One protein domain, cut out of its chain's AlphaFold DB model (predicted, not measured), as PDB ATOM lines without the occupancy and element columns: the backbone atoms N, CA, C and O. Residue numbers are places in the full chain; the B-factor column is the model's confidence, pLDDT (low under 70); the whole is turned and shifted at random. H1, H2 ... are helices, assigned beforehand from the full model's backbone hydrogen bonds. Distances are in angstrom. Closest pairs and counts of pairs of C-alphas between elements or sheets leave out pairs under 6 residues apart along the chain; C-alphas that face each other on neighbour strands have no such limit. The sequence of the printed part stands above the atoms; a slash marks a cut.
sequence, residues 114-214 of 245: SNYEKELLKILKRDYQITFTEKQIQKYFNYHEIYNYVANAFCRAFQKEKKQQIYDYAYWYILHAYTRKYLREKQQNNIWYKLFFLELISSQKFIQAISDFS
ATOM      1  N   SER A 114      29.904 -26.635 -49.693       81.12
ATOM      2  CA  SER A 114      28.994 -26.803 -48.549       81.12
ATOM      3  C   SER A 114      29.014 -28.204 -47.910       81.12
ATOM      4  O   SER A 114      28.981 -29.239 -48.580       81.12
ATOM      5  N   ASN A 115      29.019 -28.242 -46.571       89.25
ATOM      6  CA  ASN A 115      28.902 -29.474 -45.789       89.25
ATOM      7  C   ASN A 115      27.424 -29.818 -45.546       89.25
ATOM      8  O   ASN A 115      26.834 -29.424 -44.536       89.25
ATOM      9  N   TYR A 116      26.842 -30.580 -46.472       91.25
ATOM     10  CA  TYR A 116      25.429 -30.954 -46.407       91.25
ATOM     11  C   TYR A 116      25.087 -31.920 -45.272       91.25
ATOM     12  O   TYR A 116      23.948 -31.935 -44.821       91.25
ATOM     13  N   GLU A 117      26.049 -32.682 -44.742       92.00
ATOM     14  CA  GLU A 117      25.804 -33.507 -43.548       92.00
ATOM     15  C   GLU A 117      25.534 -32.624 -42.324       92.00
ATOM     16  O   GLU A 117      24.577 -32.854 -41.582       92.00
ATOM     17  N   LYS A 118      26.325 -31.559 -42.144       91.56
ATOM     18  CA  LYS A 118      26.091 -30.561 -41.093       91.56
ATOM     19  C   LYS A 118      24.798 -29.783 -41.318       91.56
ATOM     20  O   LYS A 118      24.092 -29.517 -40.348       91.56
ATOM     21  N   GLU A 119      24.483 -29.405 -42.558       91.94
ATOM     22  CA  GLU A 119      23.202 -28.756 -42.881       91.94
ATOM     23  C   GLU A 119      22.021 -29.652 -42.490       91.94
ATOM     24  O   GLU A 119      21.100 -29.210 -41.807       91.94
ATOM     25  N   LEU A 120      22.090 -30.935 -42.835       91.81
ATOM     26  CA  LEU A 120      21.055 -31.917 -42.541       91.81
ATOM     27  C   LEU A 120      20.836 -32.103 -41.034       91.81
ATOM     28  O   LEU A 120      19.696 -32.112 -40.573       91.81
ATOM     29  N   LEU A 121      21.914 -32.167 -40.247       92.50
ATOM     30  CA  LEU A 121      21.834 -32.197 -38.781       92.50
ATOM     31  C   LEU A 121      21.200 -30.921 -38.203       92.50
ATOM     32  O   LEU A 121      20.444 -31.000 -37.232       92.50
ATOM     33  N   LYS A 122      21.471 -29.750 -38.796       93.75
ATOM     34  CA  LYS A 122      20.837 -28.484 -38.391       93.75
ATOM     35  C   LYS A 122      19.337 -28.483 -38.686       93.75
ATOM     36  O   LYS A 122      18.573 -28.104 -37.804       93.75
ATOM     37  N   ILE A 123      18.923 -28.937 -39.871       93.44
ATOM     38  CA  ILE A 123      17.506 -29.063 -40.260       93.44
ATOM     39  C   ILE A 123      16.777 -29.999 -39.292       93.44
ATOM     40  O   ILE A 123      15.762 -29.624 -38.717       93.44
ATOM     41  N   LEU A 124      17.334 -31.186 -39.034       92.62
ATOM     42  CA  LEU A 124      16.757 -32.165 -38.107       92.62
ATOM     43  C   LEU A 124      16.543 -31.593 -36.702       92.62
ATOM     44  O   LEU A 124      15.482 -31.786 -36.108       92.62
ATOM     45  N   LYS A 125      17.537 -30.863 -36.184       94.69
ATOM     46  CA  LYS A 125      17.443 -30.227 -34.870       94.69
ATOM     47  C   LYS A 125      16.401 -29.109 -34.851       94.69
ATOM     48  O   LYS A 125      15.629 -29.037 -33.902       94.69
ATOM     49  N   ARG A 126      16.406 -28.234 -35.861       96.00
ATOM     50  CA  ARG A 126      15.557 -27.036 -35.922       96.00
ATOM     51  C   ARG A 126      14.090 -27.381 -36.183       96.00
ATOM     52  O   ARG A 126      13.231 -26.906 -35.453       96.00
ATOM     53  N   ASP A 127      13.827 -28.213 -37.186       94.50
ATOM     54  CA  ASP A 127      12.480 -28.395 -37.746       94.50
ATOM     55  C   ASP A 127      11.746 -29.596 -37.138       94.50
ATOM     56  O   ASP A 127      10.521 -29.644 -37.146       94.50
ATOM     57  N   TYR A 128      12.489 -30.562 -36.584       92.12
ATOM     58  CA  TYR A 128      11.926 -31.819 -36.075       92.12
ATOM     59  C   TYR A 128      12.324 -32.126 -34.628       92.12
ATOM     60  O   TYR A 128      11.927 -33.158 -34.097       92.12
ATOM     61  N   GLN A 129      13.127 -31.265 -33.991       93.81
ATOM     62  CA  GLN A 129      13.678 -31.481 -32.644       93.81
ATOM     63  C   GLN A 129      14.456 -32.808 -32.508       93.81
ATOM     64  O   GLN A 129      14.600 -33.369 -31.421       93.81
ATOM     65  N   ILE A 130      15.009 -33.318 -33.616       93.19
ATOM     66  CA  ILE A 130      15.765 -34.571 -33.652       93.19
ATOM     67  C   ILE A 130      17.253 -34.274 -33.487       93.19
ATOM     68  O   ILE A 130      17.870 -33.600 -34.310       93.19
ATOM     69  N   THR A 131      17.863 -34.852 -32.455       92.69
ATOM     70  CA  THR A 131      19.309 -34.774 -32.216       92.69
ATOM     71  C   THR A 131      19.965 -36.145 -32.329       92.69
ATOM     72  O   THR A 131      19.411 -37.164 -31.907       92.69
ATOM     73  N   PHE A 132      21.163 -36.185 -32.904       90.94
ATOM     74  CA  PHE A 132      22.007 -37.377 -32.953       90.94
ATOM     75  C   PHE A 132      23.106 -37.251 -31.899       90.94
ATOM     76  O   PHE A 132      23.649 -36.169 -31.692       90.94
ATOM     77  N   THR A 133      23.432 -38.353 -31.225       91.69
ATOM     78  CA  THR A 133      24.595 -38.378 -30.328       91.69
ATOM     79  C   THR A 133      25.883 -38.388 -31.144       91.69
ATOM     80  O   THR A 133      25.884 -38.827 -32.294       91.69
ATOM     81  N   GLU A 134      27.004 -37.997 -30.541       91.69
ATOM     82  CA  GLU A 134      28.314 -38.001 -31.210       91.69
ATOM     83  C   GLU A 134      28.659 -39.375 -31.816       91.69
ATOM     84  O   GLU A 134      29.034 -39.482 -32.982       91.69
ATOM     85  N   LYS A 135      28.399 -40.464 -31.076       90.19
ATOM     86  CA  LYS A 135      28.568 -41.840 -31.582       90.19
ATOM     87  C   LYS A 135      27.712 -42.123 -32.822       90.19
ATOM     88  O   LYS A 135      28.123 -42.879 -33.700       90.19
ATOM     89  N   GLN A 136      26.507 -41.560 -32.896       90.00
ATOM     90  CA  GLN A 136      25.634 -41.720 -34.058       90.00
ATOM     91  C   GLN A 136      26.094 -40.836 -35.225       90.00
ATOM     92  O   GLN A 136      26.065 -41.295 -36.363       90.00
ATOM     93  N   ILE A 137      26.575 -39.618 -34.959       90.50
ATOM     94  CA  ILE A 137      27.156 -38.727 -35.973       90.50
ATOM     95  C   ILE A 137      28.362 -39.399 -36.630       90.50
ATOM     96  O   ILE A 137      28.392 -39.541 -37.848       90.50
ATOM     97  N   GLN A 138      29.294 -39.930 -35.840       87.75
ATOM     98  CA  GLN A 138      30.460 -40.651 -36.358       87.75
ATOM     99  C   GLN A 138      30.076 -41.870 -37.206       87.75
ATOM    100  O   GLN A 138      30.750 -42.190 -38.182       87.75
ATOM    101  N   LYS A 139      28.970 -42.541 -36.864       85.38
ATOM    102  CA  LYS A 139      28.482 -43.710 -37.601       85.38
ATOM    103  C   LYS A 139      27.781 -43.342 -38.916       85.38
ATOM    104  O   LYS A 139      27.931 -44.086 -39.890       85.38
ATOM    105  N   TYR A 140      27.007 -42.254 -38.950       85.12
ATOM    106  CA  TYR A 140      26.066 -41.958 -40.042       85.12
ATOM    107  C   TYR A 140      26.386 -40.698 -40.874       85.12
ATOM    108  O   TYR A 140      25.879 -40.610 -41.986       85.12
ATOM    109  N   PHE A 141      27.208 -39.761 -40.382       82.62
ATOM    110  CA  PHE A 141      27.380 -38.404 -40.946       82.62
ATOM    111  C   PHE A 141      28.833 -37.905 -41.006       82.62
ATOM    112  O   PHE A 141      29.064 -36.709 -41.157       82.62
ATOM    113  N   ASN A 142      29.829 -38.765 -40.796       85.50
ATOM    114  CA  ASN A 142      31.234 -38.352 -40.837       85.50
ATOM    115  C   ASN A 142      31.896 -38.765 -42.156       85.50
ATOM    116  O   ASN A 142      32.964 -39.378 -42.168       85.50
ATOM    117  N   TYR A 143      31.220 -38.482 -43.271       90.00
ATOM    118  CA  TYR A 143      31.665 -38.874 -44.609       90.00
ATOM    119  C   TYR A 143      31.858 -37.675 -45.547       90.00
ATOM    120  O   TYR A 143      32.169 -37.864 -46.723       90.00
ATOM    121  N   HIS A 144      31.743 -36.448 -45.033       91.25
ATOM    122  CA  HIS A 144      31.789 -35.201 -45.795       91.25
ATOM    123  C   HIS A 144      33.006 -35.107 -46.696       91.25
ATOM    124  O   HIS A 144      32.867 -34.764 -47.863       91.25
ATOM    125  N   GLU A 145      34.179 -35.446 -46.164       92.25
ATOM    126  CA  GLU A 145      35.435 -35.398 -46.908       92.25
ATOM    127  C   GLU A 145      35.326 -36.195 -48.217       92.25
ATOM    128  O   GLU A 145      35.529 -35.668 -49.309       92.25
ATOM    129  N   ILE A 146      34.936 -37.468 -48.122       92.69
ATOM    130  CA  ILE A 146      34.853 -38.337 -49.293       92.69
ATOM    131  C   ILE A 146      33.635 -38.011 -50.172       92.69
ATOM    132  O   ILE A 146      33.718 -38.146 -51.393       92.69
ATOM    133  N   TYR A 147      32.524 -37.538 -49.596       93.81
ATOM    134  CA  TYR A 147      31.373 -37.053 -50.369       93.81
ATOM    135  C   TYR A 147      31.749 -35.830 -51.211       93.81
ATOM    136  O   TYR A 147      31.443 -35.798 -52.402       93.81
ATOM    137  N   ASN A 148      32.488 -34.884 -50.628       93.50
ATOM    138  CA  ASN A 148      33.007 -33.704 -51.309       93.50
ATOM    139  C   ASN A 148      33.965 -34.089 -52.445       93.50
ATOM    140  O   ASN A 148      33.799 -33.596 -53.560       93.50
ATOM    141  N   TYR A 149      34.904 -35.017 -52.220       95.19
ATOM    142  CA  TYR A 149      35.814 -35.444 -53.288       95.19
ATOM    143  C   TYR A 149      35.078 -36.056 -54.478       95.19
ATOM    144  O   TYR A 149      35.387 -35.755 -55.631       95.19
ATOM    145  N   VAL A 150      34.080 -36.904 -54.217       93.94
ATOM    146  CA  VAL A 150      33.285 -37.505 -55.292       93.94
ATOM    147  C   VAL A 150      32.445 -36.449 -56.005       93.94
ATOM    148  O   VAL A 150      32.396 -36.463 -57.230       93.94
ATOM    149  N   ALA A 151      31.840 -35.509 -55.282       93.06
ATOM    150  CA  ALA A 151      31.052 -34.439 -55.885       93.06
ATOM    151  C   ALA A 151      31.898 -33.500 -56.769       93.06
ATOM    152  O   ALA A 151      31.505 -33.188 -57.894       93.06
ATOM    153  N   ASN A 152      33.110 -33.149 -56.333       92.38
ATOM    154  CA  ASN A 152      34.072 -32.410 -57.154       92.38
ATOM    155  C   ASN A 152      34.538 -33.197 -58.385       92.38
ATOM    156  O   ASN A 152      34.699 -32.634 -59.469       92.38
ATOM    157  N   ALA A 153      34.743 -34.509 -58.242       91.75
ATOM    158  CA  ALA A 153      35.074 -35.361 -59.378       91.75
ATOM    159  C   ALA A 153      33.919 -35.394 -60.394       91.75
ATOM    160  O   ALA A 153      34.159 -35.257 -61.592       91.75
ATOM    161  N   PHE A 154      32.667 -35.498 -59.930       88.19
ATOM    162  CA  PHE A 154      31.480 -35.451 -60.790       88.19
ATOM    163  C   PHE A 154      31.425 -34.151 -61.595       88.19
ATOM    164  O   PHE A 154      31.255 -34.207 -62.809       88.19
ATOM    165  N   CYS A 155      31.612 -32.990 -60.961       86.44
ATOM    166  CA  CYS A 155      31.478 -31.700 -61.642       86.44
ATOM    167  C   CYS A 155      32.663 -31.348 -62.562       86.44
ATOM    168  O   CYS A 155      32.557 -30.429 -63.378       86.44
ATOM    169  N   ARG A 156      33.781 -32.088 -62.497       85.25
ATOM    170  CA  ARG A 156      34.996 -31.826 -63.290       85.25
ATOM    171  C   ARG A 156      34.743 -31.798 -64.797       85.25
ATOM    172  O   ARG A 156      35.339 -30.970 -65.482       85.25
ATOM    173  N   ALA A 157      33.882 -32.684 -65.293       74.69
ATOM    174  CA  ALA A 157      33.572 -32.805 -66.717       74.69
ATOM    175  C   ALA A 157      32.599 -31.726 -67.236       74.69
ATOM    176  O   ALA A 157      32.317 -31.696 -68.429       74.69
ATOM    177  N   PHE A 158      32.088 -30.850 -66.366       76.12
ATOM    178  CA  PHE A 158      31.010 -29.916 -66.684       76.12
ATOM    179  C   PHE A 158      31.509 -28.468 -66.780       76.12
ATOM    180  O   PHE A 158      32.483 -28.067 -66.133       76.12
ATOM    181  N   GLN A 159      30.815 -27.668 -67.594       73.00
ATOM    182  CA  GLN A 159      31.048 -26.227 -67.725       73.00
ATOM    183  C   GLN A 159      30.796 -25.495 -66.401       73.00
ATOM    184  O   GLN A 159      30.001 -25.952 -65.579       73.00
ATOM    185  N   LYS A 160      31.462 -24.346 -66.206       76.62
ATOM    186  CA  LYS A 160      31.490 -23.591 -64.936       76.62
ATOM    187  C   LYS A 160      30.093 -23.336 -64.356       76.62
ATOM    188  O   LYS A 160      29.901 -23.561 -63.168       76.62
ATOM    189  N   GLU A 161      29.140 -22.947 -65.196       74.81
ATOM    190  CA  GLU A 161      27.758 -22.621 -64.814       74.81
ATOM    191  C   GLU A 161      26.991 -23.816 -64.232       74.81
ATOM    192  O   GLU A 161      26.170 -23.650 -63.339       74.81
ATOM    193  N   LYS A 162      27.314 -25.039 -64.667       76.94
ATOM    194  CA  LYS A 162      26.654 -26.274 -64.213       76.94
ATOM    195  C   LYS A 162      27.396 -26.965 -63.067       76.94
ATOM    196  O   LYS A 162      26.895 -27.940 -62.511       76.94
ATOM    197  N   LYS A 163      28.598 -26.505 -62.692       82.44
ATOM    198  CA  LYS A 163      29.443 -27.213 -61.712       82.44
ATOM    199  C   LYS A 163      28.799 -27.326 -60.338       82.44
ATOM    200  O   LYS A 163      28.881 -28.401 -59.752       82.44
ATOM    201  N   GLN A 164      28.166 -26.256 -59.855       86.38
ATOM    202  CA  GLN A 164      27.519 -26.271 -58.543       86.38
ATOM    203  C   GLN A 164      26.343 -27.246 -58.531       86.38
ATOM    204  O   GLN A 164      26.304 -28.138 -57.699       86.38
ATOM    205  N   GLN A 165      25.460 -27.172 -59.527       84.25
ATOM    206  CA  GLN A 165      24.316 -28.083 -59.638       84.25
ATOM    207  C   GLN A 165      24.759 -29.558 -59.645       84.25
ATOM    208  O   GLN A 165      24.201 -30.400 -58.943       84.25
ATOM    209  N   ILE A 166      25.822 -29.881 -60.395       85.62
ATOM    210  CA  ILE A 166      26.380 -31.240 -60.458       85.62
ATOM    211  C   ILE A 166      27.012 -31.663 -59.130       85.62
ATOM    212  O   ILE A 166      26.877 -32.824 -58.731       85.62
ATOM    213  N   TYR A 167      27.692 -30.740 -58.450       89.88
ATOM    214  CA  TYR A 167      28.239 -30.975 -57.120       89.88
ATOM    215  C   TYR A 167      27.114 -31.306 -56.127       89.88
ATOM    216  O   TYR A 167      27.159 -32.355 -55.476       89.88
ATOM    217  N   ASP A 168      26.083 -30.463 -56.071       89.56
ATOM    218  CA  ASP A 168      24.941 -30.585 -55.165       89.56
ATOM    219  C   ASP A 168      24.241 -31.929 -55.375       89.56
ATOM    220  O   ASP A 168      24.073 -32.710 -54.434       89.56
ATOM    221  N   TYR A 169      23.934 -32.261 -56.632       88.31
ATOM    222  CA  TYR A 169      23.361 -33.549 -57.007       88.31
ATOM    223  C   TYR A 169      24.205 -34.723 -56.517       88.31
ATOM    224  O   TYR A 169      23.681 -35.658 -55.910       88.31
ATOM    225  N   ALA A 170      25.509 -34.709 -56.810       89.69
ATOM    226  CA  ALA A 170      26.377 -35.843 -56.530       89.69
ATOM    227  C   ALA A 170      26.488 -36.076 -55.024       89.69
ATOM    228  O   ALA A 170      26.386 -37.219 -54.566       89.69
ATOM    229  N   TYR A 171      26.633 -35.001 -54.254       92.94
ATOM    230  CA  TYR A 171      26.706 -35.081 -52.805       92.94
ATOM    231  C   TYR A 171      25.386 -35.600 -52.218       92.94
ATOM    232  O   TYR A 171      25.390 -36.595 -51.484       92.94
ATOM    233  N   TRP A 172      24.253 -34.977 -52.562       91.50
ATOM    234  CA  TRP A 172      22.943 -35.386 -52.049       91.50
ATOM    235  C   TRP A 172      22.582 -36.814 -52.463       91.50
ATOM    236  O   TRP A 172      22.036 -37.561 -51.651       91.50
ATOM    237  N   TYR A 173      22.967 -37.244 -53.667       90.00
ATOM    238  CA  TYR A 173      22.801 -38.623 -54.119       90.00
ATOM    239  C   TYR A 173      23.536 -39.621 -53.218       90.00
ATOM    240  O   TYR A 173      22.946 -40.623 -52.803       90.00
ATOM    241  N   ILE A 174      24.816 -39.371 -52.908       91.00
ATOM    242  CA  ILE A 174      25.603 -40.275 -52.056       91.00
ATOM    243  C   ILE A 174      24.991 -40.330 -50.654       91.00
ATOM    244  O   ILE A 174      24.749 -41.425 -50.139       91.00
ATOM    245  N   LEU A 175      24.697 -39.164 -50.071       91.31
ATOM    246  CA  LEU A 175      24.129 -39.038 -48.730       91.31
ATOM    247  C   LEU A 175      22.767 -39.738 -48.618       91.31
ATOM    248  O   LEU A 175      22.557 -40.537 -47.700       91.31
ATOM    249  N   HIS A 176      21.869 -39.524 -49.584       89.50
ATOM    250  CA  HIS A 176      20.579 -40.212 -49.657       89.50
ATOM    251  C   HIS A 176      20.759 -41.732 -49.795       89.50
ATOM    252  O   HIS A 176      20.162 -42.510 -49.046       89.50
ATOM    253  N   ALA A 177      21.620 -42.187 -50.714       86.62
ATOM    254  CA  ALA A 177      21.851 -43.613 -50.940       86.62
ATOM    255  C   ALA A 177      22.375 -44.323 -49.680       86.62
ATOM    256  O   ALA A 177      21.959 -45.451 -49.391       86.62
ATOM    257  N   TYR A 178      23.257 -43.664 -48.926       86.25
ATOM    258  CA  TYR A 178      23.811 -44.163 -47.671       86.25
ATOM    259  C   TYR A 178      22.794 -44.211 -46.547       86.25
ATOM    260  O   TYR A 178      22.604 -45.259 -45.928       86.25
ATOM    261  N   THR A 179      22.096 -43.099 -46.343       87.12
ATOM    262  CA  THR A 179      21.011 -42.975 -45.372       87.12
ATOM    263  C   THR A 179      19.976 -44.077 -45.565       87.12
ATOM    264  O   THR A 179      19.660 -44.833 -44.645       87.12
ATOM    265  N   ARG A 180      19.514 -44.254 -46.806       85.62
ATOM    266  CA  ARG A 180      18.545 -45.286 -47.173       85.62
ATOM    267  C   ARG A 180      19.068 -46.699 -46.938       85.62
ATOM    268  O   ARG A 180      18.288 -47.620 -46.697       85.62
ATOM    269  N   LYS A 181      20.381 -46.904 -47.055       84.50
ATOM    270  CA  LYS A 181      21.014 -48.184 -46.732       84.50
ATOM    271  C   LYS A 181      20.927 -48.433 -45.226       84.50
ATOM    272  O   LYS A 181      20.393 -49.468 -44.844       84.50
ATOM    273  N   TYR A 182      21.350 -47.478 -44.391       85.62
ATOM    274  CA  TYR A 182      21.242 -47.577 -42.928       85.62
ATOM    275  C   TYR A 182      19.805 -47.830 -42.461       85.62
ATOM    276  O   TYR A 182      19.587 -48.709 -41.633       85.62
ATOM    277  N   LEU A 183      18.813 -47.150 -43.038       85.25
ATOM    278  CA  LEU A 183      17.404 -47.371 -42.694       85.25
ATOM    279  C   LEU A 183      16.924 -48.810 -42.982       85.25
ATOM    280  O   LEU A 183      16.036 -49.314 -42.302       85.25
ATOM    281  N   ARG A 184      17.503 -49.479 -43.987       82.50
ATOM    282  CA  ARG A 184      17.134 -50.844 -44.411       82.50
ATOM    283  C   ARG A 184      17.832 -51.962 -43.651       82.50
ATOM    284  O   ARG A 184      17.461 -53.124 -43.823       82.50
ATOM    285  N   GLU A 185      18.871 -51.654 -42.890       80.44
ATOM    286  CA  GLU A 185      19.453 -52.632 -41.977       80.44
ATOM    287  C   GLU A 185      18.427 -53.009 -40.904       80.44
ATOM    288  O   GLU A 185      17.622 -52.176 -40.488       80.44
ATOM    289  N   LYS A 186      18.450 -54.266 -40.441       63.47
ATOM    290  CA  LYS A 186      17.685 -54.670 -39.255       63.47
ATOM    291  C   LYS A 186      18.253 -53.907 -38.057       63.47
ATOM    292  O   LYS A 186      19.253 -54.324 -37.479       63.47
ATOM    293  N   GLN A 187      17.658 -52.761 -37.738       65.88
ATOM    294  CA  GLN A 187      18.078 -51.949 -36.606       65.88
ATOM    295  C   GLN A 187      17.493 -52.553 -35.327       65.88
ATOM    296  O   GLN A 187      16.280 -52.689 -35.193       65.88
ATOM    297  N   GLN A 188      18.360 -52.902 -34.381       54.59
ATOM    298  CA  GLN A 188      17.970 -53.008 -32.979       54.59
ATOM    299  C   GLN A 188      17.968 -51.571 -32.420       54.59
ATOM    300  O   GLN A 188      18.961 -50.863 -32.601       54.59
ATOM    301  N   ASN A 189      16.876 -51.149 -31.763       60.81
ATOM    302  CA  ASN A 189      16.707 -49.902 -30.977       60.81
ATOM    303  C   ASN A 189      16.017 -48.686 -31.650       60.81
ATOM    304  O   ASN A 189      15.876 -48.586 -32.868       60.81
ATOM    305  N   ASN A 190      15.666 -47.710 -30.791       68.62
ATOM    306  CA  ASN A 190      14.969 -46.421 -30.999       68.62
ATOM    307  C   ASN A 190      15.626 -45.423 -31.987       68.62
ATOM    308  O   ASN A 190      15.380 -44.222 -31.904       68.62
ATOM    309  N   ILE A 191      16.492 -45.860 -32.907       85.25
ATOM    310  CA  ILE A 191      17.159 -44.975 -33.883       85.25
ATOM    311  C   ILE A 191      16.428 -44.899 -35.228       85.25
ATOM    312  O   ILE A 191      16.683 -43.996 -36.022       85.25
ATOM    313  N   TRP A 192      15.513 -45.839 -35.479       86.31
ATOM    314  CA  TRP A 192      14.833 -45.986 -36.764       86.31
ATOM    315  C   TRP A 192      14.101 -44.712 -37.198       86.31
ATOM    316  O   TRP A 192      14.299 -44.270 -38.326       86.31
ATOM    317  N   TYR A 193      13.346 -44.065 -36.302       87.88
ATOM    318  CA  TYR A 193      12.619 -42.840 -36.652       87.88
ATOM    319  C   TYR A 193      13.576 -41.704 -37.047       87.88
ATOM    320  O   TYR A 193      13.324 -41.006 -38.023       87.88
ATOM    321  N   LYS A 194      14.729 -41.558 -36.371       90.62
ATOM    322  CA  LYS A 194      15.731 -40.541 -36.742       90.62
ATOM    323  C   LYS A 194      16.311 -40.814 -38.130       90.62
ATOM    324  O   LYS A 194      16.498 -39.886 -38.907       90.62
ATOM    325  N   LEU A 195      16.577 -42.084 -38.449       89.06
ATOM    326  CA  LEU A 195      17.046 -42.500 -39.777       89.06
ATOM    327  C   LEU A 195      15.963 -42.345 -40.855       89.06
ATOM    328  O   LEU A 195      16.298 -42.097 -42.009       89.06
ATOM    329  N   PHE A 196      14.686 -42.469 -40.493       89.56
ATOM    330  CA  PHE A 196      13.567 -42.215 -41.395       89.56
ATOM    331  C   PHE A 196      13.471 -40.730 -41.760       89.56
ATOM    332  O   PHE A 196      13.484 -40.402 -42.943       89.56
ATOM    333  N   PHE A 197      13.486 -39.822 -40.777       90.25
ATOM    334  CA  PHE A 197      13.524 -38.378 -41.053       90.25
ATOM    335  C   PHE A 197      14.770 -37.973 -41.841       90.25
ATOM    336  O   PHE A 197      14.706 -37.129 -42.732       90.25
ATOM    337  N   LEU A 198      15.901 -38.619 -41.561       89.56
ATOM    338  CA  LEU A 198      17.115 -38.429 -42.338       89.56
ATOM    339  C   LEU A 198      16.919 -38.811 -43.815       89.56
ATOM    340  O   LEU A 198      17.357 -38.088 -44.713       89.56
ATOM    341  N   GLU A 199      16.261 -39.941 -44.080       89.94
ATOM    342  CA  GLU A 199      15.973 -40.412 -45.439       89.94
ATOM    343  C   GLU A 199      15.003 -39.484 -46.161       89.94
ATOM    344  O   GLU A 199      15.269 -39.120 -47.306       89.94
ATOM    345  N   LEU A 200      13.970 -39.016 -45.459       89.69
ATOM    346  CA  LEU A 200      12.988 -38.066 -45.965       89.69
ATOM    347  C   LEU A 200      13.650 -36.759 -46.425       89.69
ATOM    348  O   LEU A 200      13.513 -36.367 -47.584       89.69
ATOM    349  N   ILE A 201      14.415 -36.106 -45.545       90.81
ATOM    350  CA  ILE A 201      15.023 -34.800 -45.842       90.81
ATOM    351  C   ILE A 201      16.116 -34.947 -46.905       90.81
ATOM    352  O   ILE A 201      16.178 -34.150 -47.842       90.81
ATOM    353  N   SER A 202      16.963 -35.980 -46.813       90.38
ATOM    354  CA  SER A 202      17.979 -36.226 -47.847       90.38
ATOM    355  C   SER A 202      17.352 -36.547 -49.204       90.38
ATOM    356  O   SER A 202      17.878 -36.110 -50.223       90.38
ATOM    357  N   SER A 203      16.213 -37.247 -49.234       87.88
ATOM    358  CA  SER A 203      15.446 -37.476 -50.460       87.88
ATOM    359  C   SER A 203      14.889 -36.172 -51.023       87.88
ATOM    360  O   SER A 203      15.021 -35.932 -52.217       87.88
ATOM    361  N   GLN A 204      14.305 -35.309 -50.187       89.62
ATOM    362  CA  GLN A 204      13.795 -34.005 -50.617       89.62
ATOM    363  C   GLN A 204      14.902 -33.138 -51.229       89.62
ATOM    364  O   GLN A 204      14.742 -32.623 -52.332       89.62
ATOM    365  N   LYS A 205      16.044 -33.021 -50.546       90.69
ATOM    366  CA  LYS A 205      17.195 -32.241 -51.019       90.69
ATOM    367  C   LYS A 205      17.812 -32.825 -52.288       90.69
ATOM    368  O   LYS A 205      18.177 -32.087 -53.194       90.69
ATOM    369  N   PHE A 206      17.869 -34.152 -52.387       86.88
ATOM    370  CA  PHE A 206      18.291 -34.830 -53.608       86.88
ATOM    371  C   PHE A 206      17.350 -34.539 -54.783       86.88
ATOM    372  O   PHE A 206      17.823 -34.228 -55.869       86.88
ATOM    373  N   ILE A 207      16.033 -34.593 -54.569       83.38
ATOM    374  CA  ILE A 207      15.023 -34.259 -55.584       83.38
ATOM    375  C   ILE A 207      15.171 -32.799 -56.034       83.38
ATOM    376  O   ILE A 207      15.150 -32.552 -57.235       83.38
ATOM    377  N   GLN A 208      15.387 -31.866 -55.101       85.69
ATOM    378  CA  GLN A 208      15.645 -30.451 -55.406       85.69
ATOM    379  C   GLN A 208      16.906 -30.272 -56.264       85.69
ATOM    380  O   GLN A 208      16.856 -29.670 -57.330       85.69
ATOM    381  N   ALA A 209      18.020 -30.894 -55.873       83.81
ATOM    382  CA  ALA A 209      19.256 -30.819 -56.652       83.81
ATOM    383  C   ALA A 209      19.109 -31.410 -58.066       83.81
ATOM    384  O   ALA A 209      19.818 -31.013 -58.985       83.81
ATOM    385  N   ILE A 210      18.197 -32.373 -58.255       77.94
ATOM    386  CA  ILE A 210      17.866 -32.884 -59.585       77.94
ATOM    387  C   ILE A 210      16.993 -31.886 -60.363       77.94
ATOM    388  O   ILE A 210      17.218 -31.710 -61.562       77.94
ATOM    389  N   SER A 211      15.984 -31.274 -59.731       76.25
ATOM    390  CA  SER A 211      15.049 -30.371 -60.423       76.25
ATOM    391  C   SER A 211      15.743 -29.150 -61.015       76.25
ATOM    392  O   SER A 211      15.296 -28.634 -62.035       76.25
ATOM    393  N   ASP A 212      16.872 -28.749 -60.434       75.44
ATOM    394  CA  ASP A 212      17.643 -27.585 -60.870       75.44
ATOM    395  C   ASP A 212      18.393 -27.801 -62.202       75.44
ATOM    396  O   ASP A 212      18.916 -26.844 -62.772       75.44
ATOM    397  N   PHE A 213      18.455 -29.034 -62.729       69.12
ATOM    398  CA  PHE A 213      19.124 -29.319 -64.007       69.12
ATOM    399  C   PHE A 213      18.280 -29.006 -65.248       69.12
ATOM    400  O   PHE A 213      18.796 -28.444 -66.211       69.12
ATOM    401  N   SER A 214      17.045 -29.509 -65.276       65.38
ATOM    402  CA  SER A 214      15.975 -29.309 -66.275       65.38
ATOM    403  C   SER A 214      14.885 -30.374 -66.054       65.38
ATOM    404  O   SER A 214      15.189 -31.451 -65.518       65.38
TER     405      SER A 214
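Overview. This is residues 114 to 214 of the 245 residues of an uncharacterized protein of Mycoplasma putrefaciens (strain ATCC 15718 / NCTC 10155 / C30 KS-1 / KS-1) (UniProt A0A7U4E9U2). A long hairpin of two helices, H4 and H5, makes the long axis; H3 packs on H4, H1 crosses the hairpin steeply, and short H2 lies near H4. The printed part has 101 residues with five named helices, H1 to H5, and no named strand: all helix. It is compact, radius of gyration of the C-alphas 14.0 A, spanning 46 by 23 by 23 A.

Arrangement. Start at H1, residues 116 to 128; its residues 120 to 124 alone touch H5, residues 192 to 211, the closest C-alphas, 120 and 201, being 7.5 A apart. H3, residues 144 to 155, touches the hub H4, residues 160 to 184, closest at C-alphas 151 and 167, 4.6 A. The hairpin H4 and H5 has a shallow tilt of 24 degrees. Every O i to N i+4 pair is within hydrogen-bond range in H1, H3, H5 and H2, residues 134 to 140; in H4, 19 of 21.

Along the chain. Find C-alpha 116 at (25.429, -30.954, -46.407), where H1 begins. H4 spans 37.0 A; H5 runs 28.3 A to C-alpha 211 at (15.049, -30.371, -60.423).

Size, cuts and confidence. The printed part has no cut. Residues 185 to 190 stand free; pLDDT is under 70 at 186 to 190 and 213 to 214.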